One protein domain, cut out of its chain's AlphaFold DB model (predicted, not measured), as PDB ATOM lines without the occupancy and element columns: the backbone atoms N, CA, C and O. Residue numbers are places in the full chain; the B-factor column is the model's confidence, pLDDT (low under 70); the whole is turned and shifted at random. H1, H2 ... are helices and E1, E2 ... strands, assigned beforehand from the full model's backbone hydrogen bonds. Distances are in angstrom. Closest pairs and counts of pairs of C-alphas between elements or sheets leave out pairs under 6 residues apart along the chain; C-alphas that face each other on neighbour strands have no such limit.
ATOM      1  N   GLN A 750     -15.900  21.314  35.113       85.31
ATOM      2  CA  GLN A 750     -16.330  21.313  36.509       85.31
ATOM      3  C   GLN A 750     -16.391  19.901  37.106       85.31
ATOM      4  O   GLN A 750     -16.015  19.717  38.266       85.31
ATOM      5  N   VAL A 751     -16.834  18.902  36.337       83.44
ATOM      6  CA  VAL A 751     -16.812  17.489  36.752       83.44
ATOM      7  C   VAL A 751     -15.386  17.065  37.104       83.44
ATOM      8  O   VAL A 751     -15.157  16.521  38.185       83.44
ATOM      9  N   MET A 752     -14.412  17.398  36.256       81.12
ATOM     10  CA  MET A 752     -12.999  17.088  36.488       81.12
ATOM     11  C   MET A 752     -12.459  17.734  37.768       81.12
ATOM     12  O   MET A 752     -11.789  17.087  38.574       81.12
ATOM     13  N   ARG A 753     -12.823  18.994  38.028       85.88
ATOM     14  CA  ARG A 753     -12.446  19.694  39.267       85.88
ATOM     15  C   ARG A 753     -13.051  19.060  40.521       85.88
ATOM     16  O   ARG A 753     -12.407  19.041  41.571       85.88
ATOM     17  N   LEU A 754     -14.271  18.533  40.432       88.25
ATOM     18  CA  LEU A 754     -14.909  17.808  41.534       88.25
ATOM     19  C   LEU A 754     -14.242  16.453  41.792       88.25
ATOM     20  O   LEU A 754     -14.083  16.076  42.954       88.25
ATOM     21  N   LEU A 755     -13.803  15.755  40.742       84.38
ATOM     22  CA  LEU A 755     -13.008  14.530  40.869       84.38
ATOM     23  C   LEU A 755     -11.664  14.807  41.553       84.38
ATOM     24  O   LEU A 755     -11.304  14.106  42.500       84.38
ATOM     25  N   ALA A 756     -10.978  15.889  41.177       86.25
ATOM     26  CA  ALA A 756      -9.763  16.327  41.860       86.25
ATOM     27  C   ALA A 756     -10.008  16.635  43.350       86.25
ATOM     28  O   ALA A 756      -9.258  16.186  44.220       86.25
ATOM     29  N   ALA A 757     -11.096  17.342  43.674       89.88
ATOM     30  CA  ALA A 757     -11.474  17.614  45.060       89.88
ATOM     31  C   ALA A 757     -11.802  16.329  45.849       89.88
ATOM     32  O   ALA A 757     -11.461  16.219  47.030       89.88
ATOM     33  N   LYS A 758     -12.434  15.335  45.212       88.81
ATOM     34  CA  LYS A 758     -12.699  14.021  45.815       88.81
ATOM     35  C   LYS A 758     -11.395  13.297  46.154       88.81
ATOM     36  O   LYS A 758     -11.224  12.886  47.299       88.81
ATOM     37  N   ALA A 759     -10.466  13.209  45.210       86.88
ATOM     38  CA  ALA A 759      -9.167  12.573  45.415       86.88
ATOM     39  C   ALA A 759      -8.370  13.211  46.568       86.88
ATOM     40  O   ALA A 759      -7.887  12.535  47.476       86.88
ATOM     41  N   LEU A 760      -8.307  14.544  46.601       89.50
ATOM     42  CA  LEU A 760      -7.639  15.282  47.677       89.50
ATOM     43  C   LEU A 760      -8.282  15.052  49.055       89.50
ATOM     44  O   LEU A 760      -7.588  15.059  50.076       89.50
ATOM     45  N   LYS A 761      -9.604  14.837  49.100       89.00
ATOM     46  CA  LYS A 761     -10.321  14.466  50.327       89.00
ATOM     47  C   LYS A 761      -9.902  13.080  50.810       89.00
ATOM     48  O   LYS A 761      -9.645  12.932  52.001       89.00
ATOM     49  N   GLU A 762      -9.829  12.098  49.917       87.75
ATOM     50  CA  GLU A 762      -9.445  10.714  50.242       87.75
ATOM     51  C   GLU A 762      -7.995  10.622  50.742       87.75
ATOM     52  O   GLU A 762      -7.711   9.884  51.684       87.75
ATOM     53  N   LEU A 763      -7.104  11.466  50.214       89.06
ATOM     54  CA  LEU A 763      -5.721  11.611  50.683       89.06
ATOM     55  C   LEU A 763      -5.584  12.397  52.004       89.06
ATOM     56  O   LEU A 763      -4.494  12.464  52.568       89.06
ATOM     57  N   GLY A 764      -6.657  13.004  52.523       90.31
ATOM     58  CA  GLY A 764      -6.641  13.737  53.796       90.31
ATOM     59  C   GLY A 764      -6.119  15.182  53.720       90.31
ATOM     60  O   GLY A 764      -5.867  15.810  54.752       90.31
ATOM     61  N   PHE A 765      -5.987  15.770  52.525       91.44
ATOM     62  CA  PHE A 765      -5.540  17.166  52.376       91.44
ATOM     63  C   PHE A 765      -6.576  18.199  52.851       91.44
ATOM     64  O   PHE A 765      -6.209  19.313  53.235       91.44
ATOM     65  N   PHE A 766      -7.859  17.824  52.893       91.38
ATOM     66  CA  PHE A 766      -8.939  18.658  53.437       91.38
ATOM     67  C   PHE A 766      -9.222  18.425  54.931       91.38
ATOM     68  O   PHE A 766     -10.143  19.037  55.468       91.38
ATOM     69  N   GLU A 767      -8.442  17.590  55.629       89.00
ATOM     70  CA  GLU A 767      -8.556  17.476  57.089       89.00
ATOM     71  C   GLU A 767      -8.228  18.833  57.757       89.00
ATOM     72  O   GLU A 767      -7.222  19.465  57.401       89.00
ATOM     73  N   PRO A 768      -9.056  19.306  58.712       85.94
ATOM     74  CA  PRO A 768      -8.818  20.569  59.404       85.94
ATOM     75  C   PRO A 768      -7.552  20.501  60.257       85.94
ATOM     76  O   PRO A 768      -7.227  19.463  60.830       85.94
ATOM     77  N   LEU A 769      -6.866  21.636  60.389       83.81
ATOM     78  CA  LEU A 769      -5.690  21.756  61.248       83.81
ATOM     79  C   LEU A 769      -6.123  21.915  62.712       83.81
ATOM     80  O   LEU A 769      -6.771  22.906  63.046       83.81
ATOM     81  N   PRO A 770      -5.755  20.995  63.618       75.75
ATOM     82  CA  PRO A 770      -6.052  21.169  65.032       75.75
ATOM     83  C   PRO A 770      -5.290  22.374  65.614       75.75
ATOM     84  O   PRO A 770      -4.116  22.581  65.280       75.75
ATOM     85  N   PRO A 771      -5.910  23.153  66.517       70.81
ATOM     86  CA  PRO A 771      -5.263  24.310  67.124       70.81
ATOM     87  C   PRO A 771      -4.016  23.892  67.918       70.81
ATOM     88  O   PRO A 771      -4.057  22.954  68.711       70.81
ATOM     89  N   GLY A 772      -2.907  24.609  67.714       69.44
ATOM     90  CA  GLY A 772      -1.644  24.399  68.434       69.44
ATOM     91  C   GLY A 772      -0.671  23.395  67.805       69.44
ATOM     92  O   GLY A 772       0.441  23.250  68.310       69.44
ATOM     93  N   ILE A 773      -1.032  22.728  66.703       75.69
ATOM     94  CA  ILE A 773      -0.095  21.873  65.958       75.69
ATOM     95  C   ILE A 773       0.791  22.748  65.053       75.69
ATOM     96  O   ILE A 773       0.266  23.633  64.367       75.69
ATOM     97  N   PRO A 774       2.122  22.520  65.008       79.06
ATOM     98  CA  PRO A 774       2.989  23.214  64.065       79.06
ATOM     99  C   PRO A 774       2.518  22.952  62.631       79.06
ATOM    100  O   PRO A 774       2.378  21.806  62.199       79.06
ATOM    101  N   SER A 775       2.262  24.034  61.901       85.12
ATOM    102  CA  SER A 775       1.852  24.006  60.499       85.12
ATOM    103  C   SER A 775       2.829  24.813  59.656       85.12
ATOM    104  O   SER A 775       3.393  25.806  60.121       85.12
ATOM    105  N   SER A 776       3.022  24.386  58.412       87.56
ATOM    106  CA  SER A 776       3.835  25.102  57.433       87.56
ATOM    107  C   SER A 776       2.929  25.842  56.455       87.56
ATOM    108  O   SER A 776       1.984  25.255  55.924       87.56
ATOM    109  N   LEU A 777       3.216  27.124  56.224       89.69
ATOM    110  CA  LEU A 777       2.615  27.920  55.156       89.69
ATOM    111  C   LEU A 777       3.672  28.107  54.059       89.69
ATOM    112  O   LEU A 777       4.650  28.826  54.291       89.69
ATOM    113  N   PRO A 778       3.509  27.476  52.885       90.19
ATOM    114  CA  PRO A 778       4.443  27.658  51.782       90.19
ATOM    115  C   PRO A 778       4.502  29.108  51.278       90.19
ATOM    116  O   PRO A 778       3.678  29.961  51.616       90.19
ATOM    117  N   LEU A 779       5.531  29.414  50.487       83.62
ATOM    118  CA  LEU A 779       5.779  30.773  50.014       83.62
ATOM    119  C   LEU A 779       4.955  31.086  48.761       83.62
ATOM    120  O   LEU A 779       4.913  30.298  47.818       83.62
ATOM    121  N   LEU A 780       4.395  32.299  48.720       87.75
ATOM    122  CA  LEU A 780       3.803  32.862  47.505       87.75
ATOM    123  C   LEU A 780       4.825  32.931  46.350       87.75
ATOM    124  O   LEU A 780       5.978  33.315  46.600       87.75
ATOM    125  N   PRO A 781       4.398  32.706  45.092       88.25
ATOM    126  CA  PRO A 781       5.222  32.995  43.923       88.25
ATOM    127  C   PRO A 781       5.572  34.488  43.843       88.25
ATOM    128  O   PRO A 781       4.738  35.355  44.123       88.25
ATOM    129  N   GLU A 782       6.793  34.823  43.413       85.00
ATOM    130  CA  GLU A 782       7.251  36.224  43.360       85.00
ATOM    131  C   GLU A 782       6.403  37.104  42.431       85.00
ATOM    132  O   GLU A 782       6.159  38.277  42.731       85.00
ATOM    133  N   ARG A 783       5.895  36.537  41.329       86.12
ATOM    134  CA  ARG A 783       4.982  37.240  40.414       86.12
ATOM    135  C   ARG A 783       3.675  37.619  41.110       86.12
ATOM    136  O   ARG A 783       3.247  38.764  41.008       86.12
ATOM    137  N   LEU A 784       3.093  36.709  41.892       90.19
ATOM    138  CA  LEU A 784       1.874  36.999  42.644       90.19
ATOM    139  C   LEU A 784       2.129  37.989  43.784       90.19
ATOM    140  O   LEU A 784       1.310  38.875  44.019       90.19
ATOM    141  N   LYS A 785       3.285  37.915  44.463       90.19
ATOM    142  CA  LYS A 785       3.678  38.946  45.441       90.19
ATOM    143  C   LYS A 785       3.724  40.326  44.793       90.19
ATOM    144  O   LYS A 785       3.287  41.298  45.407       90.19
ATOM    145  N   HIS A 786       4.242  40.433  43.567       88.94
ATOM    146  CA  HIS A 786       4.213  41.687  42.819       88.94
ATOM    147  C   HIS A 786       2.776  42.165  42.577       88.94
ATOM    148  O   HIS A 786       2.471  43.312  42.903       88.94
ATOM    149  N   ASP A 787       1.888  41.295  42.099       91.75
ATOM    150  CA  ASP A 787       0.483  41.639  41.854       91.75
ATOM    151  C   ASP A 787      -0.260  42.033  43.141       91.75
ATOM    152  O   ASP A 787      -1.013  43.007  43.137       91.75
ATOM    153  N   CYS A 788       0.033  41.382  44.272       93.19
ATOM    154  CA  CYS A 788      -0.472  41.771  45.592       93.19
ATOM    155  C   CYS A 788      -0.035  43.191  45.964       93.19
ATOM    156  O   CYS A 788      -0.851  43.994  46.409       93.19
ATOM    157  N   ARG A 789       1.232  43.552  45.728       91.94
ATOM    158  CA  ARG A 789       1.712  44.925  45.965       91.94
ATOM    159  C   ARG A 789       1.027  45.934  45.046       91.94
ATOM    160  O   ARG A 789       0.730  47.046  45.478       91.94
ATOM    161  N   VAL A 790       0.768  45.574  43.787       90.88
ATOM    162  CA  VAL A 790       0.002  46.428  42.866       90.88
ATOM    163  C   VAL A 790      -1.429  46.611  43.381       90.88
ATOM    164  O   VAL A 790      -1.906  47.746  43.407       90.88
ATOM    165  N   GLY A 791      -2.080  45.541  43.847       92.50
ATOM    166  CA  GLY A 791      -3.392  45.585  44.497       92.50
ATOM    167  C   GLY A 791      -3.394  46.507  45.713       92.50
ATOM    168  O   GLY A 791      -4.120  47.497  45.721       92.50
ATOM    169  N   PHE A 792      -2.501  46.276  46.680       93.56
ATOM    170  CA  PHE A 792      -2.342  47.127  47.863       93.56
ATOM    171  C   PHE A 792      -2.225  48.608  47.491       93.56
ATOM    172  O   PHE A 792      -2.995  49.440  47.956       93.56
ATOM    173  N   ARG A 793      -1.321  48.950  46.569       90.56
ATOM    174  CA  ARG A 793      -1.074  50.345  46.163       90.56
ATOM    175  C   ARG A 793      -2.223  50.987  45.402       90.56
ATOM    176  O   ARG A 793      -2.284  52.211  45.329       90.56
ATOM    177  N   THR A 794      -3.086  50.176  44.802       91.94
ATOM    178  CA  THR A 794      -4.269  50.645  44.082       91.94
ATOM    179  C   THR A 794      -5.381  51.046  45.057       91.94
ATOM    180  O   THR A 794      -6.099  52.004  44.785       91.94
ATOM    181  N   PHE A 795      -5.473  50.373  46.207       91.94
ATOM    182  CA  PHE A 795      -6.510  50.596  47.223       91.94
ATOM    183  C   PHE A 795      -6.000  51.260  48.516       91.94
ATOM    184  O   PHE A 795      -6.786  51.504  49.431       91.94
ATOM    185  N   ARG A 796      -4.701  51.569  48.618       92.50
ATOM    186  CA  ARG A 796      -4.114  52.195  49.810       92.50
ATOM    187  C   ARG A 796      -4.714  53.571  50.096       92.50
ATOM    188  O   ARG A 796      -5.023  54.347  49.189       92.50
ATOM    189  N   ARG A 797      -4.740  53.910  51.376       89.94
ATOM    190  CA  ARG A 797      -4.970  55.248  51.913       89.94
ATOM    191  C   ARG A 797      -3.780  55.639  52.783       89.94
ATOM    192  O   ARG A 797      -2.974  54.795  53.171       89.94
ATOM    193  N   PHE A 798      -3.660  56.930  53.051       86.94
ATOM    194  CA  PHE A 798      -2.662  57.449  53.978       86.94
ATOM    195  C   PHE A 798      -3.351  57.729  55.309       86.94
ATOM    196  O   PHE A 798      -4.413  58.350  55.319       86.94
ATOM    197  N   THR A 799      -2.776  57.245  56.406       86.12
ATOM    198  CA  THR A 799      -3.203  57.640  57.752       86.12
ATOM    199  C   THR A 799      -2.831  59.100  58.020       86.12
ATOM    200  O   THR A 799      -2.019  59.683  57.297       86.12
ATOM    201  N   ASP A 800      -3.374  59.684  59.091       82.88
ATOM    202  CA  ASP A 800      -3.005  61.038  59.539       82.88
ATOM    203  C   ASP A 800      -1.499  61.158  59.856       82.88
ATOM    204  O   ASP A 800      -0.907  62.228  59.727       82.88
ATOM    205  N   GLU A 801      -0.857  60.039  60.201       81.38
ATOM    206  CA  GLU A 801       0.588  59.917  60.443       81.38
ATOM    207  C   GLU A 801       1.407  59.696  59.154       81.38
ATOM    208  O   GLU A 801       2.630  59.555  59.200       81.38
ATOM    209  N   GLY A 802       0.756  59.658  57.988       82.00
ATOM    210  CA  GLY A 802       1.390  59.487  56.680       82.00
ATOM    211  C   GLY A 802       1.763  58.046  56.319       82.00
ATOM    212  O   GLY A 802       2.447  57.839  55.315       82.00
ATOM    213  N   GLN A 803       1.325  57.047  57.092       84.56
ATOM    214  CA  GLN A 803       1.570  55.636  56.780       84.56
ATOM    215  C   GLN A 803       0.616  55.137  55.693       84.56
ATOM    216  O   GLN A 803      -0.571  55.465  55.687       84.56
ATOM    217  N   GLU A 804       1.133  54.317  54.778       89.62
ATOM    218  CA  GLU A 804       0.322  53.657  53.755       89.62
ATOM    219  C   GLU A 804      -0.361  52.425  54.347       89.62
ATOM    220  O   GLU A 804       0.309  51.464  54.730       89.62
ATOM    221  N   VAL A 805      -1.691  52.433  54.374       92.56
ATOM    222  CA  VAL A 805      -2.502  51.312  54.860       92.56
ATOM    223  C   VAL A 805      -3.643  51.015  53.899       92.56
ATOM    224  O   VAL A 805      -4.095  51.896  53.168       92.56
ATOM    225  N   ILE A 806      -4.138  49.783  53.896       91.56
ATOM    226  CA  ILE A 806      -5.388  49.429  53.221       91.56
ATOM    227  C   ILE A 806      -6.523  49.347  54.236       91.56
ATOM    228  O   ILE A 806      -6.362  48.784  55.318       91.56
ATOM    229  N   ASP A 807      -7.666  49.929  53.885       89.06
ATOM    230  CA  ASP A 807      -8.871  49.887  54.703       89.06
ATOM    231  C   ASP A 807      -9.430  48.448  54.762       89.06
ATOM    232  O   ASP A 807      -9.476  47.783  53.722       89.06
ATOM    233  N   PRO A 808      -9.880  47.969  55.941       86.50
ATOM    234  CA  PRO A 808     -10.617  46.717  56.118       86.50
ATOM    235  C   PRO A 808     -11.576  46.337  54.988       86.50
ATOM    236  O   PRO A 808     -11.582  45.192  54.531       86.50
ATOM    237  N   TYR A 809     -12.382  47.292  54.527       86.12
ATOM    238  CA  TYR A 809     -13.423  47.053  53.533       86.12
ATOM    239  C   TYR A 809     -12.864  46.886  52.113       86.12
ATOM    240  O   TYR A 809     -13.496  46.241  51.275       86.12
ATOM    241  N   ASP A 810     -11.661  47.403  51.856       90.12
ATOM    242  CA  ASP A 810     -10.992  47.350  50.556       90.12
ATOM    243  C   ASP A 810     -10.057  46.132  50.413       90.12
ATOM    244  O   ASP A 810      -9.685  45.777  49.291       90.12
ATOM    245  N   VAL A 811      -9.716  45.434  51.511       91.81
ATOM    246  CA  VAL A 811      -8.815  44.258  51.506       91.81
ATOM    247  C   VAL A 811      -9.270  43.203  50.500       91.81
ATOM    248  O   VAL A 811      -8.473  42.735  49.686       91.81
ATOM    249  N   LYS A 812     -10.558  42.845  50.511       90.88
ATOM    250  CA  LYS A 812     -11.101  41.815  49.613       90.88
ATOM    251  C   LYS A 812     -11.008  42.231  48.143       90.88
ATOM    252  O   LYS A 812     -10.597  41.435  47.302       90.88
ATOM    253  N   SER A 813     -11.331  43.489  47.843       91.62
ATOM    254  CA  SER A 813     -11.205  44.063  46.498       91.62
ATOM    255  C   SER A 813      -9.755  44.070  46.017       91.62
ATOM    256  O   SER A 813      -9.496  43.740  44.864       91.62
ATOM    257  N   ALA A 814      -8.796  44.375  46.895       93.94
ATOM    258  CA  ALA A 814      -7.374  44.338  46.566       93.94
ATOM    259  C   ALA A 814      -6.842  42.912  46.339       93.94
ATOM    260  O   ALA A 814      -6.008  42.719  45.451       93.94
ATOM    261  N   LEU A 815      -7.334  41.914  47.084       94.44
ATOM    262  CA  LEU A 815      -7.025  40.498  46.837       94.44
ATOM    263  C   LEU A 815      -7.538  40.056  45.458       94.44
ATOM    264  O   LEU A 815      -6.762  39.540  44.656       94.44
ATOM    265  N   MET A 816      -8.803  40.350  45.137       93.38
ATOM    266  CA  MET A 816      -9.382  40.055  43.817       93.38
ATOM    267  C   MET A 816      -8.647  40.795  42.692       93.38
ATOM    268  O   MET A 816      -8.389  40.237  41.626       93.38
ATOM    269  N   TYR A 817      -8.219  42.036  42.941       93.31
ATOM    270  CA  TYR A 817      -7.414  42.805  41.994       93.31
ATOM    271  C   TYR A 817      -6.093  42.103  41.653       93.31
ATOM    272  O   TYR A 817      -5.701  42.058  40.482       93.31
ATOM    273  N   ALA A 818      -5.446  41.508  42.660       92.19
ATOM    274  CA  ALA A 818      -4.237  40.702  42.515       92.19
ATOM    275  C   ALA A 818      -4.483  39.306  41.904       92.19
ATOM    276  O   ALA A 818      -3.521  38.620  41.583       92.19
ATOM    277  N   GLY A 819      -5.742  38.901  41.703       91.06
ATOM    278  CA  GLY A 819      -6.116  37.592  41.156       91.06
ATOM    279  C   GLY A 819      -6.440  36.525  42.208       91.06
ATOM    280  O   GLY A 819      -6.571  35.357  41.861       91.06
ATOM    281  N   ILE A 820      -6.578  36.899  43.484       92.12
ATOM    282  CA  ILE A 820      -6.924  35.978  44.575       92.12
ATOM    283  C   ILE A 820      -8.434  36.064  44.835       92.12
ATOM    284  O   ILE A 820      -8.920  37.006  45.464       92.12
ATOM    285  N   PHE A 821      -9.178  35.068  44.351       89.81
ATOM    286  CA  PHE A 821     -10.635  34.972  44.491       89.81
ATOM    287  C   PHE A 821     -11.048  33.960  45.563       89.81
ATOM    288  O   PHE A 821     -10.277  33.088  45.955       89.81
ATOM    289  N   GLY A 822     -12.283  34.078  46.061       85.69
ATOM    290  CA  GLY A 822     -12.847  33.139  47.040       85.69
ATOM    291  C   GLY A 822     -12.317  33.276  48.472       85.69
ATOM    292  O   GLY A 822     -12.774  32.549  49.351       85.69
ATOM    293  N   ALA A 823     -11.419  34.230  48.741       86.81
ATOM    294  CA  ALA A 823     -10.893  34.489  50.078       86.81
ATOM    295  C   ALA A 823     -12.016  34.849  51.069       86.81
ATOM    296  O   ALA A 823     -12.740  35.833  50.881       86.81
ATOM    297  N   GLN A 824     -12.148  34.056  52.134       84.94
ATOM    298  CA  GLN A 824     -13.093  34.310  53.219       84.94
ATOM    299  C   GLN A 824     -12.385  35.047  54.347       84.94
ATOM    300  O   GLN A 824     -11.409  34.541  54.894       84.94
ATOM    301  N   LEU A 825     -12.873  36.239  54.682       84.56
ATOM    302  CA  LEU A 825     -12.266  37.103  55.690       84.56
ATOM    303  C   LEU A 825     -13.168  37.203  56.923       84.56
ATOM    304  O   LEU A 825     -14.383  37.372  56.803       84.56
ATOM    305  N   SER A 826     -12.577  37.129  58.112       80.69
ATOM    306  CA  SER A 826     -13.269  37.348  59.382       80.69
ATOM    307  C   SER A 826     -13.536  38.841  59.581       80.69
ATOM    308  O   SER A 826     -12.652  39.592  59.988       80.69
ATOM    309  N   HIS A 827     -14.766  39.282  59.295       68.88
ATOM    310  CA  HIS A 827     -15.145  40.699  59.368       68.88
ATOM    311  C   HIS A 827     -14.950  41.331  60.754       68.88
ATOM    312  O   HIS A 827     -14.602  42.504  60.834       68.88
ATOM    313  N   GLU A 828     -15.122  40.564  61.832       64.31
ATOM    314  CA  GLU A 828     -14.963  41.038  63.218       64.31
ATOM    315  C   GLU A 828     -13.515  41.388  63.580       64.31
ATOM    316  O   GLU A 828     -13.271  42.085  64.562       64.31
ATOM    317  N   ARG A 829     -12.550  40.886  62.804       72.25
ATOM    318  CA  ARG A 829     -11.118  41.022  63.080       72.25
ATOM    319  C   ARG A 829     -10.402  41.914  62.080       72.25
ATOM    320  O   ARG A 829      -9.194  42.051  62.191       72.25
ATOM    321  N   LEU A 830     -11.096  42.505  61.108       77.56
ATOM    322  CA  LEU A 830     -10.445  43.359  60.118       77.56
ATOM    323  C   LEU A 830      -9.985  44.681  60.749       77.56
ATOM    324  O   LEU A 830     -10.763  45.395  61.377       77.56
ATOM    325  N   PHE A 831      -8.724  45.028  60.513       84.31
ATOM    326  CA  PHE A 831      -8.103  46.303  60.871       84.31
ATOM    327  C   PHE A 831      -7.288  46.825  59.678       84.31
ATOM    328  O   PHE A 831      -7.013  46.050  58.756       84.31
ATOM    329  N   PRO A 832      -6.935  48.123  59.635       89.12
ATOM    330  CA  PRO A 832      -6.091  48.657  58.572       89.12
ATOM    331  C   PRO A 832      -4.755  47.912  58.486       89.12
ATOM    332  O   PRO A 832      -4.066  47.781  59.495       89.12
ATOM    333  N   LEU A 833      -4.390  47.426  57.296       90.94
ATOM    334  CA  LEU A 833      -3.186  46.604  57.096       90.94
ATOM    335  C   LEU A 833      -2.080  47.396  56.393       90.94
ATOM    336  O   LEU A 833      -2.361  48.135  55.450       90.94
ATOM    337  N   SER A 834      -0.821  47.190  56.786       91.19
ATOM    338  CA  SER A 834       0.352  47.644  56.017       91.19
ATOM    339  C   SER A 834       0.594  46.780  54.766       91.19
ATOM    340  O   SER A 834      -0.002  45.711  54.615       91.19
ATOM    341  N   GLU A 835       1.502  47.192  53.865       90.69
ATOM    342  CA  GLU A 835       1.836  46.410  52.653       90.69
ATOM    343  C   GLU A 835       2.310  44.990  53.023       90.69
ATOM    344  O   GLU A 835       1.879  44.007  52.417       90.69
ATOM    345  N   ALA A 836       3.163  44.863  54.047       89.00
ATOM    346  CA  ALA A 836       3.688  43.574  54.494       89.00
ATOM    347  C   ALA A 836       2.590  42.685  55.099       89.00
ATOM    348  O   ALA A 836       2.496  41.503  54.754       89.00
ATOM    349  N   GLN A 837       1.734  43.257  55.951       91.62
ATOM    350  CA  GLN A 837       0.603  42.545  56.553       91.62
ATOM    351  C   GLN A 837      -0.392  42.079  55.481       91.62
ATOM    352  O   GLN A 837      -0.824  40.928  55.499       91.62
ATOM    353  N   PHE A 838      -0.696  42.928  54.494       93.19
ATOM    354  CA  PHE A 838      -1.567  42.577  53.372       93.19
ATOM    355  C   PHE A 838      -1.000  41.425  52.531       93.19
ATOM    356  O   PHE A 838      -1.728  40.488  52.215       93.19
ATOM    357  N   VAL A 839       0.297  41.444  52.199       92.44
ATOM    358  CA  VAL A 839       0.938  40.339  51.457       92.44
ATOM    359  C   VAL A 839       0.907  39.035  52.260       92.44
ATOM    360  O   VAL A 839       0.773  37.960  51.677       92.44
ATOM    361  N   HIS A 840       0.992  39.104  53.591       90.94
ATOM    362  CA  HIS A 840       0.838  37.924  54.437       90.94
ATOM    363  C   HIS A 840      -0.597  37.373  54.408       90.94
ATOM    364  O   HIS A 840      -0.781  36.178  54.188       90.94
ATOM    365  N   VAL A 841      -1.612  38.237  54.528       92.25
ATOM    366  CA  VAL A 841      -3.028  37.851  54.372       92.25
ATOM    367  C   VAL A 841      -3.292  37.267  52.982       92.25
ATOM    368  O   VAL A 841      -4.004  36.275  52.854       92.25
ATOM    369  N   ALA A 842      -2.672  37.823  51.941       93.94
ATOM    370  CA  ALA A 842      -2.733  37.274  50.592       93.94
ATOM    371  C   ALA A 842      -2.120  35.864  50.504       93.94
ATOM    372  O   ALA A 842      -2.656  35.020  49.790       93.94
ATOM    373  N   ASN A 843      -1.050  35.581  51.257       93.38
ATOM    374  CA  ASN A 843      -0.460  34.241  51.321       93.38
ATOM    375  C   ASN A 843      -1.442  33.234  51.930       93.38
ATOM    376  O   ASN A 843      -1.724  32.206  51.326       93.38
ATOM    377  N   GLU A 844      -2.041  33.571  53.071       91.88
ATOM    378  CA  GLU A 844      -3.073  32.741  53.717       91.88
ATOM    379  C   GLU A 844      -4.317  32.548  52.833       91.88
ATOM    380  O   GLU A 844      -4.963  31.494  52.834       91.88
ATOM    381  N   ALA A 845      -4.672  33.567  52.048       92.62
ATOM    382  CA  ALA A 845      -5.805  33.520  51.135       92.62
ATOM    383  C   ALA A 845      -5.542  32.668  49.885       92.62
ATOM    384  O   ALA A 845      -6.482  32.075  49.363       92.62
ATOM    385  N   TYR A 846      -4.297  32.587  49.415       93.12
ATOM    386  CA  TYR A 846      -3.932  31.898  48.173       93.12
ATOM    387  C   TYR A 846      -3.345  30.495  48.389       93.12
ATOM    388  O   TYR A 846      -3.464  29.636  47.516       93.12
ATOM    389  N   MET A 847      -2.765  30.239  49.563       92.81
ATOM    390  CA  MET A 847      -2.128  28.973  49.918       92.81
ATOM    391  C   MET A 847      -2.913  28.234  51.008       92.81
ATOM    392  O   MET A 847      -3.750  28.799  51.722       92.81
ATOM    393  N   THR A 848      -2.642  26.937  51.133       92.06
ATOM    394  CA  THR A 848      -3.151  26.080  52.209       92.06
ATOM    395  C   THR A 848      -2.030  25.743  53.186       92.06
ATOM    396  O   THR A 848      -0.930  25.362  52.782       92.06
ATOM    397  N   ARG A 849      -2.303  25.837  54.488       91.56
ATOM    398  CA  ARG A 849      -1.380  25.354  55.519       91.56
ATOM    399  C   ARG A 849      -1.398  23.833  55.579       91.56
ATOM    400  O   ARG A 849      -2.473  23.227  55.561       91.56
ATOM    401  N   PHE A 850      -0.221  23.233  55.719       92.69
ATOM    402  CA  PHE A 850      -0.077  21.789  55.881       92.69
ATOM    403  C   PHE A 850       0.402  21.408  57.278       92.69
ATOM    404  O   PHE A 850       1.278  22.055  57.860       92.69
ATOM    405  N   SER A 851      -0.184  20.332  57.804       91.62
ATOM    406  CA  SER A 851       0.318  19.611  58.976       91.62
ATOM    407  C   SER A 851       1.530  18.753  58.610       91.62
ATOM    408  O   SER A 851       1.745  18.436  57.441       91.62
ATOM    409  N   ALA A 852       2.282  18.289  59.613       91.06
ATOM    410  CA  ALA A 852       3.380  17.344  59.393       91.06
ATOM    411  C   ALA A 852       2.936  16.067  58.648       91.06
ATOM    412  O   ALA A 852       3.681  15.555  57.819       91.06
ATOM    413  N   ARG A 853       1.702  15.588  58.885       91.06
ATOM    414  CA  ARG A 853       1.124  14.436  58.173       91.06
ATOM    415  C   ARG A 853       0.918  14.733  56.687       91.06
ATOM    416  O   ARG A 853       1.299  13.928  55.852       91.06
ATOM    417  N   GLN A 854       0.334  15.884  56.358       92.75
ATOM    418  CA  GLN A 854       0.080  16.285  54.967       92.75
ATOM    419  C   GLN A 854       1.380  16.552  54.202       92.75
ATOM    420  O   GLN A 854       1.479  16.198  53.032       92.75
ATOM    421  N   ILE A 855       2.390  17.121  54.872       92.56
ATOM    422  CA  ILE A 855       3.734  17.274  54.303       92.56
ATOM    423  C   ILE A 855       4.331  15.900  54.000       92.56
ATOM    424  O   ILE A 855       4.782  15.694  52.884       92.56
ATOM    425  N   ALA A 856       4.261  14.946  54.935       92.25
ATOM    426  CA  ALA A 856       4.778  13.596  54.714       92.25
ATOM    427  C   ALA A 856       4.089  12.881  53.535       92.25
ATOM    428  O   ALA A 856       4.762  12.213  52.763       92.25
ATOM    429  N   ILE A 857       2.772  13.055  53.360       91.94
ATOM    430  CA  ILE A 857       2.036  12.507  52.205       91.94
ATOM    431  C   ILE A 857       2.531  13.135  50.896       91.94
ATOM    432  O   ILE A 857       2.776  12.427  49.925       91.94
ATOM    433  N   ALA A 858       2.698  14.459  50.863       91.44
ATOM    434  CA  ALA A 858       3.229  15.140  49.686       91.44
ATOM    435  C   ALA A 858       4.687  14.729  49.393       91.44
ATOM    436  O   ALA A 858       5.048  14.531  48.240       91.44
ATOM    437  N   GLU A 859       5.523  14.560  50.417       91.56
ATOM    438  CA  GLU A 859       6.908  14.103  50.257       91.56
ATOM    439  C   GLU A 859       7.004  12.646  49.780       91.56
ATOM    440  O   GLU A 859       7.882  12.337  48.977       91.56
ATOM    441  N   ASP A 860       6.101  11.767  50.224       90.94
ATOM    442  CA  ASP A 860       6.013  10.383  49.741       90.94
ATOM    443  C   ASP A 860       5.621  10.334  48.257       90.94
ATOM    444  O   ASP A 860       6.269   9.656  47.461       90.94
ATOM    445  N   LEU A 861       4.632  11.144  47.856       90.44
ATOM    446  CA  LEU A 861       4.256  11.311  46.450       90.44
ATOM    447  C   LEU A 861       5.418  11.850  45.612       90.44
ATOM    448  O   LEU A 861       5.693  11.315  44.545       90.44
ATOM    449  N   PHE A 862       6.139  12.859  46.109       91.25
ATOM    450  CA  PHE A 862       7.334  13.371  45.440       91.25
ATOM    451  C   PHE A 862       8.374  12.261  45.242       91.25
ATOM    452  O   PHE A 862       8.850  12.049  44.133       91.25
ATOM    453  N   GLY A 863       8.704  11.518  46.303       88.81
ATOM    454  CA  GLY A 863       9.716  10.463  46.249       88.81
ATOM    455  C   GLY A 863       9.330   9.267  45.376       88.81
ATOM    456  O   GLY A 863      10.211   8.615  44.827       88.81
ATOM    457  N   LYS A 864       8.031   8.977  45.231       88.94
ATOM    458  CA  LYS A 864       7.532   7.899  44.364       88.94
ATOM    459  C   LYS A 864       7.757   8.192  42.876       88.94
ATOM    460  O   LYS A 864       7.973   7.249  42.118       88.94
ATOM    461  N   PHE A 865       7.678   9.460  42.477       87.44
ATOM    462  CA  PHE A 865       7.745   9.882  41.075       87.44
ATOM    463  C   PHE A 865       9.068  10.556  40.680       87.44
ATOM    464  O   PHE A 865       9.313  10.678  39.491       87.44
ATOM    465  N   ASP A 866       9.942  10.894  41.637       86.12
ATOM    466  CA  ASP A 866      11.362  11.250  41.427       86.12
ATOM    467  C   ASP A 866      12.162   9.976  41.087       86.12
ATOM    468  O   ASP A 866      12.960   9.467  41.883       86.12
ATOM    469  N   ALA A 867      11.855   9.377  39.932       69.19
ATOM    470  CA  ALA A 867      12.316   8.040  39.560       69.19
ATOM    471  C   ALA A 867      13.832   7.980  39.310       69.19
ATOM    472  O   ALA A 867      14.450   6.925  39.481       69.19
ATOM    473  N   ASP A 868      14.436   9.105  38.919       78.06
ATOM    474  CA  ASP A 868      15.874   9.238  38.700       78.06
ATOM    475  C   ASP A 868      16.649   9.651  39.968       78.06
ATOM    476  O   ASP A 868      17.885   9.608  39.985       78.06
ATOM    477  N   GLY A 869      15.936   9.986  41.051       78.25
ATOM    478  CA  GLY A 869      16.508  10.429  42.317       78.25
ATOM    479  C   GLY A 869      17.272  11.749  42.202       78.25
ATOM    480  O   GLY A 869      18.168  12.012  43.015       78.25
ATOM    481  N   SER A 870      16.962  12.565  41.192       80.94
ATOM    482  CA  SER A 870      17.573  13.876  40.975       80.94
ATOM    483  C   SER A 870      17.249  14.861  42.100       80.94
ATOM    484  O   SER A 870      17.969  15.850  42.292       80.94
ATOM    485  N   GLY A 871      16.202  14.583  42.886       82.75
ATOM    486  CA  GLY A 871      15.698  15.479  43.918       82.75
ATOM    487  C   GLY A 871      14.844  16.611  43.349       82.75
ATOM    488  O   GLY A 871      14.597  17.596  44.059       82.75
ATOM    489  N   ALA A 872      14.405  16.480  42.098       85.19
ATOM    490  CA  ALA A 872      13.489  17.375  41.418       85.19
ATOM    491  C   ALA A 872      12.528  16.581  40.526       85.19
ATOM    492  O   ALA A 872      12.877  15.508  40.064       85.19
ATOM    493  N   LEU A 873      11.341  17.132  40.284       86.88
ATOM    494  CA  LEU A 873      10.393  16.582  39.321       86.88
ATOM    495  C   LEU A 873      10.413  17.396  38.029       86.88
ATOM    496  O   LEU A 873      10.450  18.637  38.061       86.88
ATOM    497  N   GLU A 874      10.339  16.696  36.906       85.38
ATOM    498  CA  GLU A 874       9.980  17.261  35.610       85.38
ATOM    499  C   GLU A 874       8.463  17.517  35.526       85.38
ATOM    500  O   GLU A 874       7.668  17.067  36.356       85.38
ATOM    501  N   LEU A 875       8.032  18.283  34.520       83.00
ATOM    502  CA  LEU A 875       6.617  18.631  34.347       83.00
ATOM    503  C   LEU A 875       5.752  17.397  34.046       83.00
ATOM    504  O   LEU A 875       4.655  17.271  34.583       83.00
ATOM    505  N   ASP A 876       6.284  16.457  33.264       83.81
ATOM    506  CA  ASP A 876       5.614  15.192  32.952       83.81
ATOM    507  C   ASP A 876       5.483  14.307  34.204       83.81
ATOM    508  O   ASP A 876       4.457  13.662  34.414       83.81
ATOM    509  N   GLU A 877       6.476  14.332  35.099       87.38
ATOM    510  CA  GLU A 877       6.397  13.643  36.392       87.38
ATOM    511  C   GLU A 877       5.366  14.289  37.319       87.38
ATOM    512  O   GLU A 877       4.621  13.580  37.995       87.38
ATOM    513  N   LEU A 878       5.239  15.622  37.305       86.50
ATOM    514  CA  LEU A 878       4.154  16.306  38.011       86.50
ATOM    515  C   LEU A 878       2.778  15.897  37.460       86.50
ATOM    516  O   LEU A 878       1.857  15.676  38.248       86.50
ATOM    517  N   HIS A 879       2.627  15.766  36.137       85.50
ATOM    518  CA  HIS A 879       1.397  15.246  35.535       85.50
ATOM    519  C   HIS A 879       1.087  13.831  36.022       85.50
ATOM    520  O   HIS A 879      -0.031  13.589  36.475       85.50
ATOM    521  N   MET A 880       2.078  12.935  36.036       84.94
ATOM    522  CA  MET A 880       1.915  11.573  36.557       84.94
ATOM    523  C   MET A 880       1.513  11.556  38.037       84.94
ATOM    524  O   MET A 880       0.640  10.781  38.421       84.94
ATOM    525  N   VAL A 881       2.088  12.437  38.866       86.62
ATOM    526  CA  VAL A 881       1.687  12.577  40.277       86.62
ATOM    527  C   VAL A 881       0.204  12.930  40.383       86.62
ATOM    528  O   VAL A 881      -0.523  12.291  41.143       86.62
ATOM    529  N   ILE A 882      -0.266  13.931  39.634       82.25
ATOM    530  CA  ILE A 882      -1.670  14.358  39.702       82.25
ATOM    531  C   ILE A 882      -2.605  13.307  39.093       82.25
ATOM    532  O   ILE A 882      -3.681  13.078  39.647       82.25
ATOM    533  N   GLN A 883      -2.215  12.631  38.013       83.31
ATOM    534  CA  GLN A 883      -2.979  11.522  37.431       83.31
ATOM    535  C   GLN A 883      -3.140  10.372  38.428       83.31
ATOM    536  O   GLN A 883      -4.266   9.960  38.698       83.31
ATOM    537  N   GLU A 884      -2.054   9.922  39.063       83.12
ATOM    538  CA  GLU A 884      -2.099   8.876  40.093       83.12
ATOM    539  C   GLU A 884      -2.955   9.304  41.289       83.12
ATOM    540  O   GLU A 884      -3.745   8.521  41.814       83.12
ATOM    541  N   MET A 885      -2.818  10.559  41.724       80.25
ATOM    542  CA  MET A 885      -3.623  11.098  42.815       80.25
ATOM    543  C   MET A 885      -5.112  11.138  42.474       80.25
ATOM    544  O   MET A 885      -5.933  10.825  43.332       80.25
ATOM    545  N   THR A 886      -5.470  11.577  41.266       71.62
ATOM    546  CA  THR A 886      -6.869  11.810  40.871       71.62
ATOM    547  C   THR A 886      -7.562  10.580  40.302       71.62
ATOM    548  O   THR A 886      -8.792  10.532  40.310       71.62
ATOM    549  N   GLY A 887      -6.801   9.583  39.849       68.75
ATOM    550  CA  GLY A 887      -7.328   8.394  39.185       68.75
ATOM    551  C   GLY A 887      -7.991   8.704  37.843       68.75
ATOM    552  O   GLY A 887      -8.864   7.950  37.417       68.75
ATOM    553  N   VAL A 888      -7.641   9.835  37.218       66.38
ATOM    554  CA  VAL A 888      -8.189  10.256  35.929       66.38
ATOM    555  C   VAL A 888      -7.099  10.215  34.865       66.38
ATOM    556  O   VAL A 888      -6.090  10.905  34.988       66.38
ATOM    557  N   ASP A 889      -7.331   9.424  33.817       58.62
ATOM    558  CA  ASP A 889      -6.370   9.203  32.728       58.62
ATOM    559  C   ASP A 889      -6.137  10.468  31.873       58.62
ATOM    560  O   ASP A 889      -5.049  10.669  31.339       58.62
ATOM    561  N   GLU A 890      -7.134  11.356  31.781       57.66
ATOM    562  CA  GLU A 890      -7.083  12.614  31.020       57.66
ATOM    563  C   GLU A 890      -7.218  13.828  31.952       57.66
ATOM    564  O   GLU A 890      -8.262  14.479  32.026       57.66
ATOM    565  N   VAL A 891      -6.168  14.157  32.704       58.81
ATOM    566  CA  VAL A 891      -6.114  15.464  33.374       58.81
ATOM    567  C   VAL A 891      -5.787  16.528  32.325       58.81
ATOM    568  O   VAL A 891      -4.873  16.350  31.532       58.81
ATOM    569  N   HIS A 892      -6.529  17.639  32.297       62.69
ATOM    570  CA  HIS A 892      -6.252  18.737  31.367       62.69
ATOM    571  C   HIS A 892      -4.862  19.340  31.653       62.69
ATOM    572  O   HIS A 892      -4.730  20.163  32.565       62.69
ATOM    573  N   ASP A 893      -3.861  18.991  30.835       61.47
ATOM    574  CA  ASP A 893      -2.456  19.434  30.939       61.47
ATOM    575  C   ASP A 893      -2.335  20.936  31.250       61.47
ATOM    576  O   ASP A 893      -1.592  21.370  32.126       61.47
ATOM    577  N   SER A 894      -3.186  21.751  30.618       68.81
ATOM    578  CA  SER A 894      -3.162  23.210  30.763       68.81
ATOM    579  C   SER A 894      -3.354  23.744  32.193       68.81
ATOM    580  O   SER A 894      -2.823  24.811  32.507       68.81
ATOM    581  N   GLN A 895      -4.099  23.055  33.070       72.19
ATOM    582  CA  GLN A 895      -4.315  23.528  34.444       72.19
ATOM    583  C   GLN A 895      -3.085  23.276  35.320       72.19
ATOM    584  O   GLN A 895      -2.692  24.155  36.094       72.19
ATOM    585  N   ILE A 896      -2.463  22.104  35.182       78.62
ATOM    586  CA  ILE A 896      -1.259  21.741  35.936       78.62
ATOM    587  C   ILE A 896      -0.064  22.540  35.418       78.62
ATOM    588  O   ILE A 896       0.653  23.147  36.219       78.62
ATOM    589  N   ASP A 897       0.082  22.649  34.098       80.62
ATOM    590  CA  ASP A 897       1.081  23.497  33.452       80.62
ATOM    591  C   ASP A 897       0.982  24.941  33.931       80.62
ATOM    592  O   ASP A 897       1.989  25.546  34.306       80.62
ATOM    593  N   GLY A 898      -0.234  25.495  33.951       82.44
ATOM    594  CA  GLY A 898      -0.474  26.862  34.393       82.44
ATOM    595  C   GLY A 898      -0.174  27.067  35.878       82.44
ATOM    596  O   GLY A 898       0.377  28.098  36.275       82.44
ATOM    597  N   LEU A 899      -0.469  26.064  36.707       84.00
ATOM    598  CA  LEU A 899      -0.137  26.076  38.126       84.00
ATOM    599  C   LEU A 899       1.381  26.035  38.353       84.00
ATOM    600  O   LEU A 899       1.916  26.872  39.082       84.00
ATOM    601  N   ALA A 900       2.092  25.110  37.708       83.31
ATOM    602  CA  ALA A 900       3.547  25.010  37.799       83.31
ATOM    603  C   ALA A 900       4.226  26.267  37.227       83.31
ATOM    604  O   ALA A 900       5.170  26.816  37.809       83.31
ATOM    605  N   ALA A 901       3.699  26.799  36.121       83.31
ATOM    606  CA  ALA A 901       4.215  27.989  35.461       83.31
ATOM    607  C   ALA A 901       4.166  29.249  36.337       83.31
ATOM    608  O   ALA A 901       5.025  30.127  36.179       83.31
ATOM    609  N   ALA A 902       3.247  29.333  37.306       84.00
ATOM    610  CA  ALA A 902       3.205  30.436  38.266       84.00
ATOM    611  C   ALA A 902       4.510  30.570  39.085       84.00
ATOM    612  O   ALA A 902       4.882  31.684  39.470       84.00
ATOM    613  N   TRP A 903       5.258  29.472  39.268       85.56
ATOM    614  CA  TRP A 903       6.550  29.443  39.963       85.56
ATOM    615  C   TRP A 903       7.782  29.532  39.039       85.56
ATOM    616  O   TRP A 903       8.895  29.655  39.551       85.56
ATOM    617  N   LYS A 904       7.628  29.625  37.703       75.62
ATOM    618  CA  LYS A 904       8.752  29.791  36.739       75.62
ATOM    619  C   LYS A 904       9.747  30.887  37.112       75.62
ATOM    620  O   LYS A 904      10.944  30.725  36.923       75.62
ATOM    621  N   GLY A 905       9.267  32.003  37.662       65.56
ATOM    622  CA  GLY A 905      10.124  33.124  38.067       65.56
ATOM    623  C   GLY A 905      10.938  32.893  39.347       65.56
ATOM    624  O   GLY A 905      11.772  33.731  39.686       65.56
ATOM    625  N   SER A 906      10.673  31.812  40.083       64.31
ATOM    626  CA  SER A 906      11.300  31.484  41.370       64.31
ATOM    627  C   SER A 906      12.024  30.132  41.368       64.31
ATOM    628  O   SER A 906      12.817  29.889  42.275       64.31
ATOM    629  N   CYS A 907      11.794  29.288  40.360       65.75
ATOM    630  CA  CYS A 907      12.429  27.977  40.213       65.75
ATOM    631  C   CYS A 907      13.663  28.013  39.311       65.75
ATOM    632  O   CYS A 907      13.897  28.960  38.556       65.75
ATOM    633  N   ARG A 908      14.448  26.934  39.375       65.75
ATOM    634  CA  ARG A 908      15.480  26.659  38.378       65.75
ATOM    635  C   ARG A 908      14.812  26.189  37.090       65.75
ATOM    636  O   ARG A 908      13.815  25.473  37.118       65.75
ATOM    637  N   VAL A 909      15.378  26.618  35.975       68.31
ATOM    638  CA  VAL A 909      15.018  26.143  34.644       68.31
ATOM    639  C   VAL A 909      16.173  25.263  34.182       68.31
ATOM    640  O   VAL A 909      17.335  25.607  34.431       68.31
ATOM    641  N   ASP A 910      15.866  24.115  33.593       68.56
ATOM    642  CA  ASP A 910      16.875  23.216  33.041       68.56
ATOM    643  C   ASP A 910      17.498  23.788  31.744       68.56
ATOM    644  O   ASP A 910      17.269  24.938  31.353       68.56
ATOM    645  N   GLN A 911      18.316  22.987  31.056       64.44
ATOM    646  CA  GLN A 911      18.947  23.398  29.796       64.44
ATOM    647  C   GLN A 911      17.959  23.472  28.617       64.44
ATOM    648  O   GLN A 911      18.269  24.131  27.622       64.44
ATOM    649  N   SER A 912      16.794  22.820  28.714       63.41
ATOM    650  CA  SER A 912      15.754  22.803  27.679       63.41
ATOM    651  C   SER A 912      14.752  23.958  27.806       63.41
ATOM    652  O   SER A 912      14.037  24.268  26.852       63.41
ATOM    653  N   GLY A 913      14.737  24.651  28.950       65.56
ATOM    654  CA  GLY A 913      13.769  25.706  29.243       65.56
ATOM    655  C   GLY A 913      12.570  25.232  30.075       65.56
ATOM    656  O   GLY A 913      11.647  26.022  30.303       65.56
ATOM    657  N   GLN A 914      12.568  23.977  30.529       67.31
ATOM    658  CA  GLN A 914      11.550  23.385  31.387       67.31
ATOM    659  C   GLN A 914      11.800  23.662  32.875       67.31
ATOM    660  O   GLN A 914      12.914  23.926  33.333       67.31
ATOM    661  N   LEU A 915      10.705  23.670  33.636       71.94
ATOM    662  CA  LEU A 915      10.712  23.961  35.063       71.94
ATOM    663  C   LEU A 915      11.243  22.750  35.837       71.94
ATOM    664  O   LEU A 915      10.657  21.679  35.752       71.94
ATOM    665  N   VAL A 916      12.291  22.947  36.636       80.88
ATOM    666  CA  VAL A 916      12.785  21.926  37.568       80.88
ATOM    667  C   VAL A 916      12.108  22.147  38.917       80.88
ATOM    668  O   VAL A 916      12.356  23.162  39.582       80.88
ATOM    669  N   ILE A 917      11.231  21.224  39.311       86.88
ATOM    670  CA  ILE A 917      10.395  21.358  40.507       86.88
ATOM    671  C   ILE A 917      11.094  20.677  41.681       86.88
ATOM    672  O   ILE A 917      11.005  19.467  41.862       86.88
ATOM    673  N   ASP A 918      11.783  21.452  42.517       88.00
ATOM    674  CA  ASP A 918      12.350  20.918  43.758       88.00
ATOM    675  C   ASP A 918      11.266  20.603  44.808       88.00
ATOM    676  O   ASP A 918      10.110  21.026  44.702       88.00
ATOM    677  N   ARG A 919      11.650  19.893  45.873       88.69
ATOM    678  CA  ARG A 919      10.735  19.497  46.963       88.69
ATOM    679  C   ARG A 919       9.943  20.667  47.552       88.69
ATOM    680  O   ARG A 919       8.750  20.547  47.816       88.69
ATOM    681  N   GLN A 920      10.587  21.818  47.752       87.69
ATOM    682  CA  GLN A 920       9.940  22.985  48.358       87.69
ATOM    683  C   GLN A 920       8.934  23.644  47.402       87.69
ATOM    684  O   GLN A 920       7.873  24.122  47.827       87.69
ATOM    685  N   THR A 921       9.255  23.667  46.110       88.44
ATOM    686  CA  THR A 921       8.365  24.131  45.047       88.44
ATOM    687  C   THR A 921       7.181  23.188  44.913       88.44
ATOM    688  O   THR A 921       6.049  23.663  44.906       88.44
ATOM    689  N   PHE A 922       7.413  21.874  44.903       90.31
ATOM    690  CA  PHE A 922       6.353  20.871  44.863       90.31
ATOM    691  C   PHE A 922       5.363  21.050  46.022       90.31
ATOM    692  O   PHE A 922       4.160  21.141  45.796       90.31
ATOM    693  N   LEU A 923       5.850  21.234  47.256       91.56
ATOM    694  CA  LEU A 923       4.989  21.533  48.408       91.56
ATOM    695  C   LEU A 923       4.171  22.823  48.227       91.56
ATOM    696  O   LEU A 923       3.026  22.901  48.677       91.56
ATOM    697  N   SER A 924       4.736  23.835  47.562       90.75
ATOM    698  CA  SER A 924       4.031  25.085  47.251       90.75
ATOM    699  C   SER A 924       2.945  24.863  46.190       90.75
ATOM    700  O   SER A 924       1.804  25.276  46.396       90.75
ATOM    701  N   ILE A 925       3.261  24.141  45.112       90.12
ATOM    702  CA  ILE A 925       2.314  23.745  44.061       90.12
ATOM    703  C   ILE A 925       1.162  22.937  44.670       90.12
ATOM    704  O   ILE A 925       0.005  23.298  44.477       90.12
ATOM    705  N   MET A 926       1.455  21.930  45.497       91.06
ATOM    706  CA  MET A 926       0.444  21.119  46.184       91.06
ATOM    707  C   MET A 926      -0.436  21.947  47.123       91.06
ATOM    708  O   MET A 926      -1.657  21.805  47.129       91.06
ATOM    709  N   SER A 927       0.157  22.855  47.902       93.12
ATOM    710  CA  SER A 927      -0.590  23.758  48.787       93.12
ATOM    711  C   SER A 927      -1.562  24.656  48.020       93.12
ATOM    712  O   SER A 927      -2.713  24.837  48.443       93.12
ATOM    713  N   ARG A 928      -1.130  25.172  46.866       92.62
ATOM    714  CA  ARG A 928      -1.980  25.958  45.975       92.62
ATOM    715  C   ARG A 928      -3.039  25.103  45.279       92.62
ATOM    716  O   ARG A 928      -4.184  25.547  45.217       92.62
ATOM    717  N   TYR A 929      -2.701  23.896  44.826       90.75
ATOM    718  CA  TYR A 929      -3.632  22.950  44.203       90.75
ATOM    719  C   TYR A 929      -4.793  22.615  45.149       90.75
ATOM    720  O   TYR A 929      -5.960  22.800  44.805       90.75
ATOM    721  N   VAL A 930      -4.483  22.277  46.407       91.75
ATOM    722  CA  VAL A 930      -5.496  22.063  47.455       91.75
ATOM    723  C   VAL A 930      -6.348  23.315  47.670       91.75
ATOM    724  O   VAL A 930      -7.568  23.221  47.813       91.75
ATOM    725  N   LYS A 931      -5.735  24.508  47.655       91.56
ATOM    726  CA  LYS A 931      -6.485  25.761  47.810       91.56
ATOM    727  C   LYS A 931      -7.414  26.036  46.624       91.56
ATOM    728  O   LYS A 931      -8.528  26.511  46.836       91.56
ATOM    729  N   ALA A 932      -6.979  25.748  45.396       89.25
ATOM    730  CA  ALA A 932      -7.757  25.951  44.171       89.25
ATOM    731  C   ALA A 932      -9.058  25.143  44.187       89.25
ATOM    732  O   ALA A 932     -10.111  25.670  43.828       89.25
ATOM    733  N   HIS A 933      -8.989  23.919  44.709       90.38
ATOM    734  CA  HIS A 933     -10.125  23.012  44.824       90.38
ATOM    735  C   HIS A 933     -10.913  23.154  46.132       90.38
ATOM    736  O   HIS A 933     -11.832  22.378  46.373       90.38
ATOM    737  N   MET A 934     -10.628  24.155  46.976       89.00
ATOM    738  CA  MET A 934     -11.370  24.355  48.230       89.00
ATOM    739  C   MET A 934     -12.852  24.670  47.976       89.00
ATOM    740  O   MET A 934     -13.729  24.129  48.642       89.00
ATOM    741  N   ASN A 935     -13.155  25.513  46.984       88.50
ATOM    742  CA  ASN A 935     -14.546  25.824  46.627       88.50
ATOM    743  C   ASN A 935     -15.244  24.630  45.963       88.50
ATOM    744  O   ASN A 935     -16.430  24.405  46.203       88.50
ATOM    745  N   ASP A 936     -14.504  23.854  45.167       90.31
ATOM    746  CA  ASP A 936     -15.003  22.627  44.540       90.31
ATOM    747  C   ASP A 936     -15.302  21.562  45.605       90.31
ATOM    748  O   ASP A 936     -16.320  20.884  45.533       90.31
ATOM    749  N   TYR A 937     -14.484  21.479  46.656       90.25
ATOM    750  CA  TYR A 937     -14.734  20.634  47.820       90.25
ATOM    751  C   TYR A 937     -16.027  21.021  48.552       90.25
ATOM    752  O   TYR A 937     -16.810  20.140  48.900       90.25
ATOM    753  N   MET A 938     -16.304  22.318  48.734       87.81
ATOM    754  CA  MET A 938     -17.570  22.770  49.335       87.81
ATOM    755  C   MET A 938     -18.787  22.384  48.479       87.81
ATOM    756  O   MET A 938     -19.823  21.989  49.021       87.81
ATOM    757  N   LEU A 939     -18.664  22.473  47.149       89.44
ATOM    758  CA  LEU A 939     -19.697  22.001  46.225       89.44
ATOM    759  C   LEU A 939     -19.866  20.478  46.324       89.44
ATOM    760  O   LEU A 939     -20.984  20.002  46.490       89.44
ATOM    761  N   LEU A 940     -18.762  19.725  46.302       89.44
ATOM    762  CA  LEU A 940     -18.739  18.271  46.458       89.44
ATOM    763  C   LEU A 940     -19.417  17.824  47.760       89.44
ATOM    764  O   LEU A 940     -20.219  16.896  47.737       89.44
ATOM    765  N   GLN A 941     -19.121  18.477  48.889       86.62
ATOM    766  CA  GLN A 941     -19.790  18.196  50.164       86.62
ATOM    767  C   GLN A 941     -21.299  18.410  50.053       86.62
ATOM    768  O   GLN A 941     -22.061  17.544  50.471       86.62
ATOM    769  N   GLY A 942     -21.725  19.513  49.432       86.25
ATOM    770  CA  GLY A 942     -23.144  19.782  49.238       86.25
ATOM    771  C   GLY A 942     -23.850  18.760  48.357       86.25
ATOM    772  O   GLY A 942     -24.948  18.328  48.694       86.25
ATOM    773  N   LEU A 943     -23.203  18.323  47.277       86.62
ATOM    774  CA  LEU A 943     -23.744  17.275  46.417       86.62
ATOM    775  C   LEU A 943     -23.858  15.943  47.167       86.62
ATOM    776  O   LEU A 943     -24.925  15.346  47.135       86.62
ATOM    777  N   LEU A 944     -22.820  15.522  47.900       86.00
ATOM    778  CA  LEU A 944     -22.822  14.273  48.678       86.00
ATOM    779  C   LEU A 944     -23.889  14.247  49.778       86.00
ATOM    780  O   LEU A 944     -24.517  13.216  50.014       86.00
ATOM    781  N   GLU A 945     -24.088  15.373  50.465       84.81
ATOM    782  CA  GLU A 945     -25.116  15.509  51.501       84.81
ATOM    783  C   GLU A 945     -26.524  15.445  50.894       84.81
ATOM    784  O   GLU A 945     -27.382  14.738  51.423       84.81
ATOM    785  N   MET A 946     -26.744  16.093  49.743       82.25
ATOM    786  CA  MET A 946     -28.013  16.016  49.007       82.25
ATOM    787  C   MET A 946     -28.294  14.616  48.459       82.25
ATOM    788  O   MET A 946     -29.422  14.131  48.553       82.25
ATOM    789  N   THR A 947     -27.282  13.946  47.905       83.62
ATOM    790  CA  THR A 947     -27.422  12.588  47.370       83.62
ATOM    791  C   THR A 947     -27.400  11.515  48.463       83.62
ATOM    792  O   THR A 947     -27.639  10.345  48.173       83.62
ATOM    793  N   PRO A1053     -12.795  47.868  38.703       88.19
ATOM    794  CA  PRO A1053     -11.815  48.408  39.628       88.19
ATOM    795  C   PRO A1053     -10.999  49.558  39.005       88.19
ATOM    796  O   PRO A1053     -10.944  49.715  37.778       88.19
ATOM    797  N   PRO A1054     -10.370  50.400  39.842       86.81
ATOM    798  CA  PRO A1054      -9.561  51.522  39.375       86.81
ATOM    799  C   PRO A1054      -8.300  51.057  38.631       86.81
ATOM    800  O   PRO A1054      -7.804  49.951  38.827       86.81
ATOM    801  N   LYS A1055      -7.754  51.931  37.773       84.31
ATOM    802  CA  LYS A1055      -6.494  51.663  37.065       84.31
ATOM    803  C   LYS A1055      -5.304  51.647  38.035       84.31
ATOM    804  O   LYS A1055      -5.273  52.454  38.966       84.31
ATOM    805  N   PRO A1056      -4.269  50.834  37.757       82.88
ATOM    806  CA  PRO A1056      -3.085  50.788  38.599       82.88
ATOM    807  C   PRO A1056      -2.294  52.111  38.521       82.88
ATOM    808  O   PRO A1056      -2.265  52.761  37.467       82.88
ATOM    809  N   PRO A1057      -1.614  52.523  39.608       78.31
ATOM    810  CA  PRO A1057      -0.850  53.769  39.647       78.31
ATOM    811  C   PRO A1057       0.336  53.777  38.658       78.31
ATOM    812  O   PRO A1057       1.037  52.781  38.483       78.31
ATOM    813  N   LYS A1058       0.604  54.933  38.023       65.31
ATOM    814  CA  LYS A1058       1.597  55.086  36.929       65.31
ATOM    815  C   LYS A1058       3.073  54.936  37.343       65.31
ATOM    816  O   LYS A1058       3.911  54.717  36.473       65.31
ATOM    817  N   LYS A1059       3.422  55.097  38.626       58.03
ATOM    818  CA  LYS A1059       4.804  54.981  39.130       58.03
ATOM    819  C   LYS A1059       4.882  53.890  40.194       58.03
ATOM    820  O   LYS A1059       4.247  54.001  41.238       58.03
ATOM    821  N   ALA A1060       5.706  52.872  39.952       45.09
ATOM    822  CA  ALA A1060       6.085  51.913  40.980       45.09
ATOM    823  C   ALA A1060       7.083  52.583  41.942       45.09
ATOM    824  O   ALA A1060       8.235  52.815  41.580       45.09
ATOM    825  N   ALA A1061       6.651  52.931  43.156       41.28
ATOM    826  CA  ALA A1061       7.573  53.327  44.220       41.28
ATOM    827  C   ALA A1061       8.375  52.103  44.714       41.28
ATOM    828  O   ALA A1061       7.874  50.970  44.691       41.28
ATOM    829  N   ARG A1062       9.636  52.326  45.115       44.75
ATOM    830  CA  ARG A1062      10.554  51.283  45.616       44.75
ATOM    831  C   ARG A1062       9.963  50.590  46.850       44.75
ATOM    832  O   ARG A1062       9.350  51.246  47.681       44.75
TER     833      ARG A1062
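Overview. This is residues 750 to 947 and 1053 to 1062 of the 1186 residues of the protein "Hypothetical protein" of Symbiodinium sp. CCMP2456 (UniProt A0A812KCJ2). Two helical lobes make the longest axis: a smaller one of H2, H3 and H4 with the short strand hairpin E1 and E2 at its far end, and a larger one of crossed helices H1, H5, H6, H7 and H8 with the strand E3. The chain passes between the lobes by residues 763 to 781 and by residues 847 to 851; H9 leads away from the larger lobe and its residues 942 to 947 stick out, while residues 1053 to 1062, beyond a cut, lie by the smaller lobe. The printed part has 208 residues, with nine named helices and three named strands in the order H1, H2, E1, E2, H3, H4, H5, H6, H7, E3, H8, H9; the one sheet, E1 and E2, is antiparallel, and the class is mostly helix. The whole is compact, with a radius of gyration of the C-alphas of 18.7 A, and spans 58 by 51 by 34 A.

Arrangement. H1, residues 750 to 762, touches H9, residues 934 to 947, about perpendicular at 89 degrees, with residues 934 to 940 of H9 alone; the closest C-alphas are those of Ala 757 and Tyr 937, 5.2 A. H2, residues 782 to 795, touches H3, residues 811 to 817, at a steep tilt of 59 degrees, opposite ways; the closest C-alphas are those of Gly 791 and Ala 814, 4.7 A. H2 also touches H4, residues 835 to 846, at a steep tilt of 60 degrees, opposite ways, the closest C-alphas being those of Cys 788 and Val 839, 6.2 A. E1, residues 796 to 798, and E2, residues 804 to 806, form an antiparallel hairpin, with N 797 and O 805 at 2.8 A and N 805 and O 797 at 2.9 A, within hydrogen-bond range. H5, residues 852 to 865, touches H8, residues 919 to 932, at a steep tilt of 67 degrees, only just short of perpendicular; the closest C-alphas are those of Ala 858 and Leu 923, 6.8 A. H6, residues 875 to 886, touches H5, closest at the C-alphas of Phe 865 and Glu 877, 6.2 A. H7, residues 893 to 901, touches H6, closest at the C-alphas of His 879 and Ile 896, 7.0 A. H7 and H8 only just touch, with 3 pairs of C-alphas within 8 A, the closest being those of Ala 900 and Ile 925, 6.5 A. E3, residues 915 to 918, pairs with no named strand and meets H8 only through their link. H4 and H8 are close but not clearly touching, the closest C-alphas being those of Tyr 846 and Arg 928, 6.6 A. In each of the nine helices every O i to N i+4 pair is within hydrogen-bond range.

Along the chain. From first to last C-alpha, H1 is 18.7 A long and starts at C-alpha 750, (-16.330, 21.313, 36.509). H2 is 20.3 A, E1 6.9 A, E2 7.1 A, H3 9.7 A and H4 16.2 A. H5 is 20.3 A, H6 16.5 A, H7 11.8 A, E3 9.4 A and H8 19.8 A, ending at C-alpha 932, (-7.757, 25.951, 44.171). H9 is 19.9 A and ends at C-alpha 947, (-27.422, 12.588, 47.370).

Size, cuts and confidence. The two C-alphas farthest apart are those of Asp 800 and Asp 868, 58.9 A. Residues 948 to 1052 are not printed, and C-alphas 947 and 1053 are 39.8 A apart across the cut. The long links are H1 to H2, H3 to H4 and H7 to E3. The mean pLDDT of the printed part is 84.2; 27 residues are under 70, among them 887 to 894, 905 to 914 and 1058 to 1062.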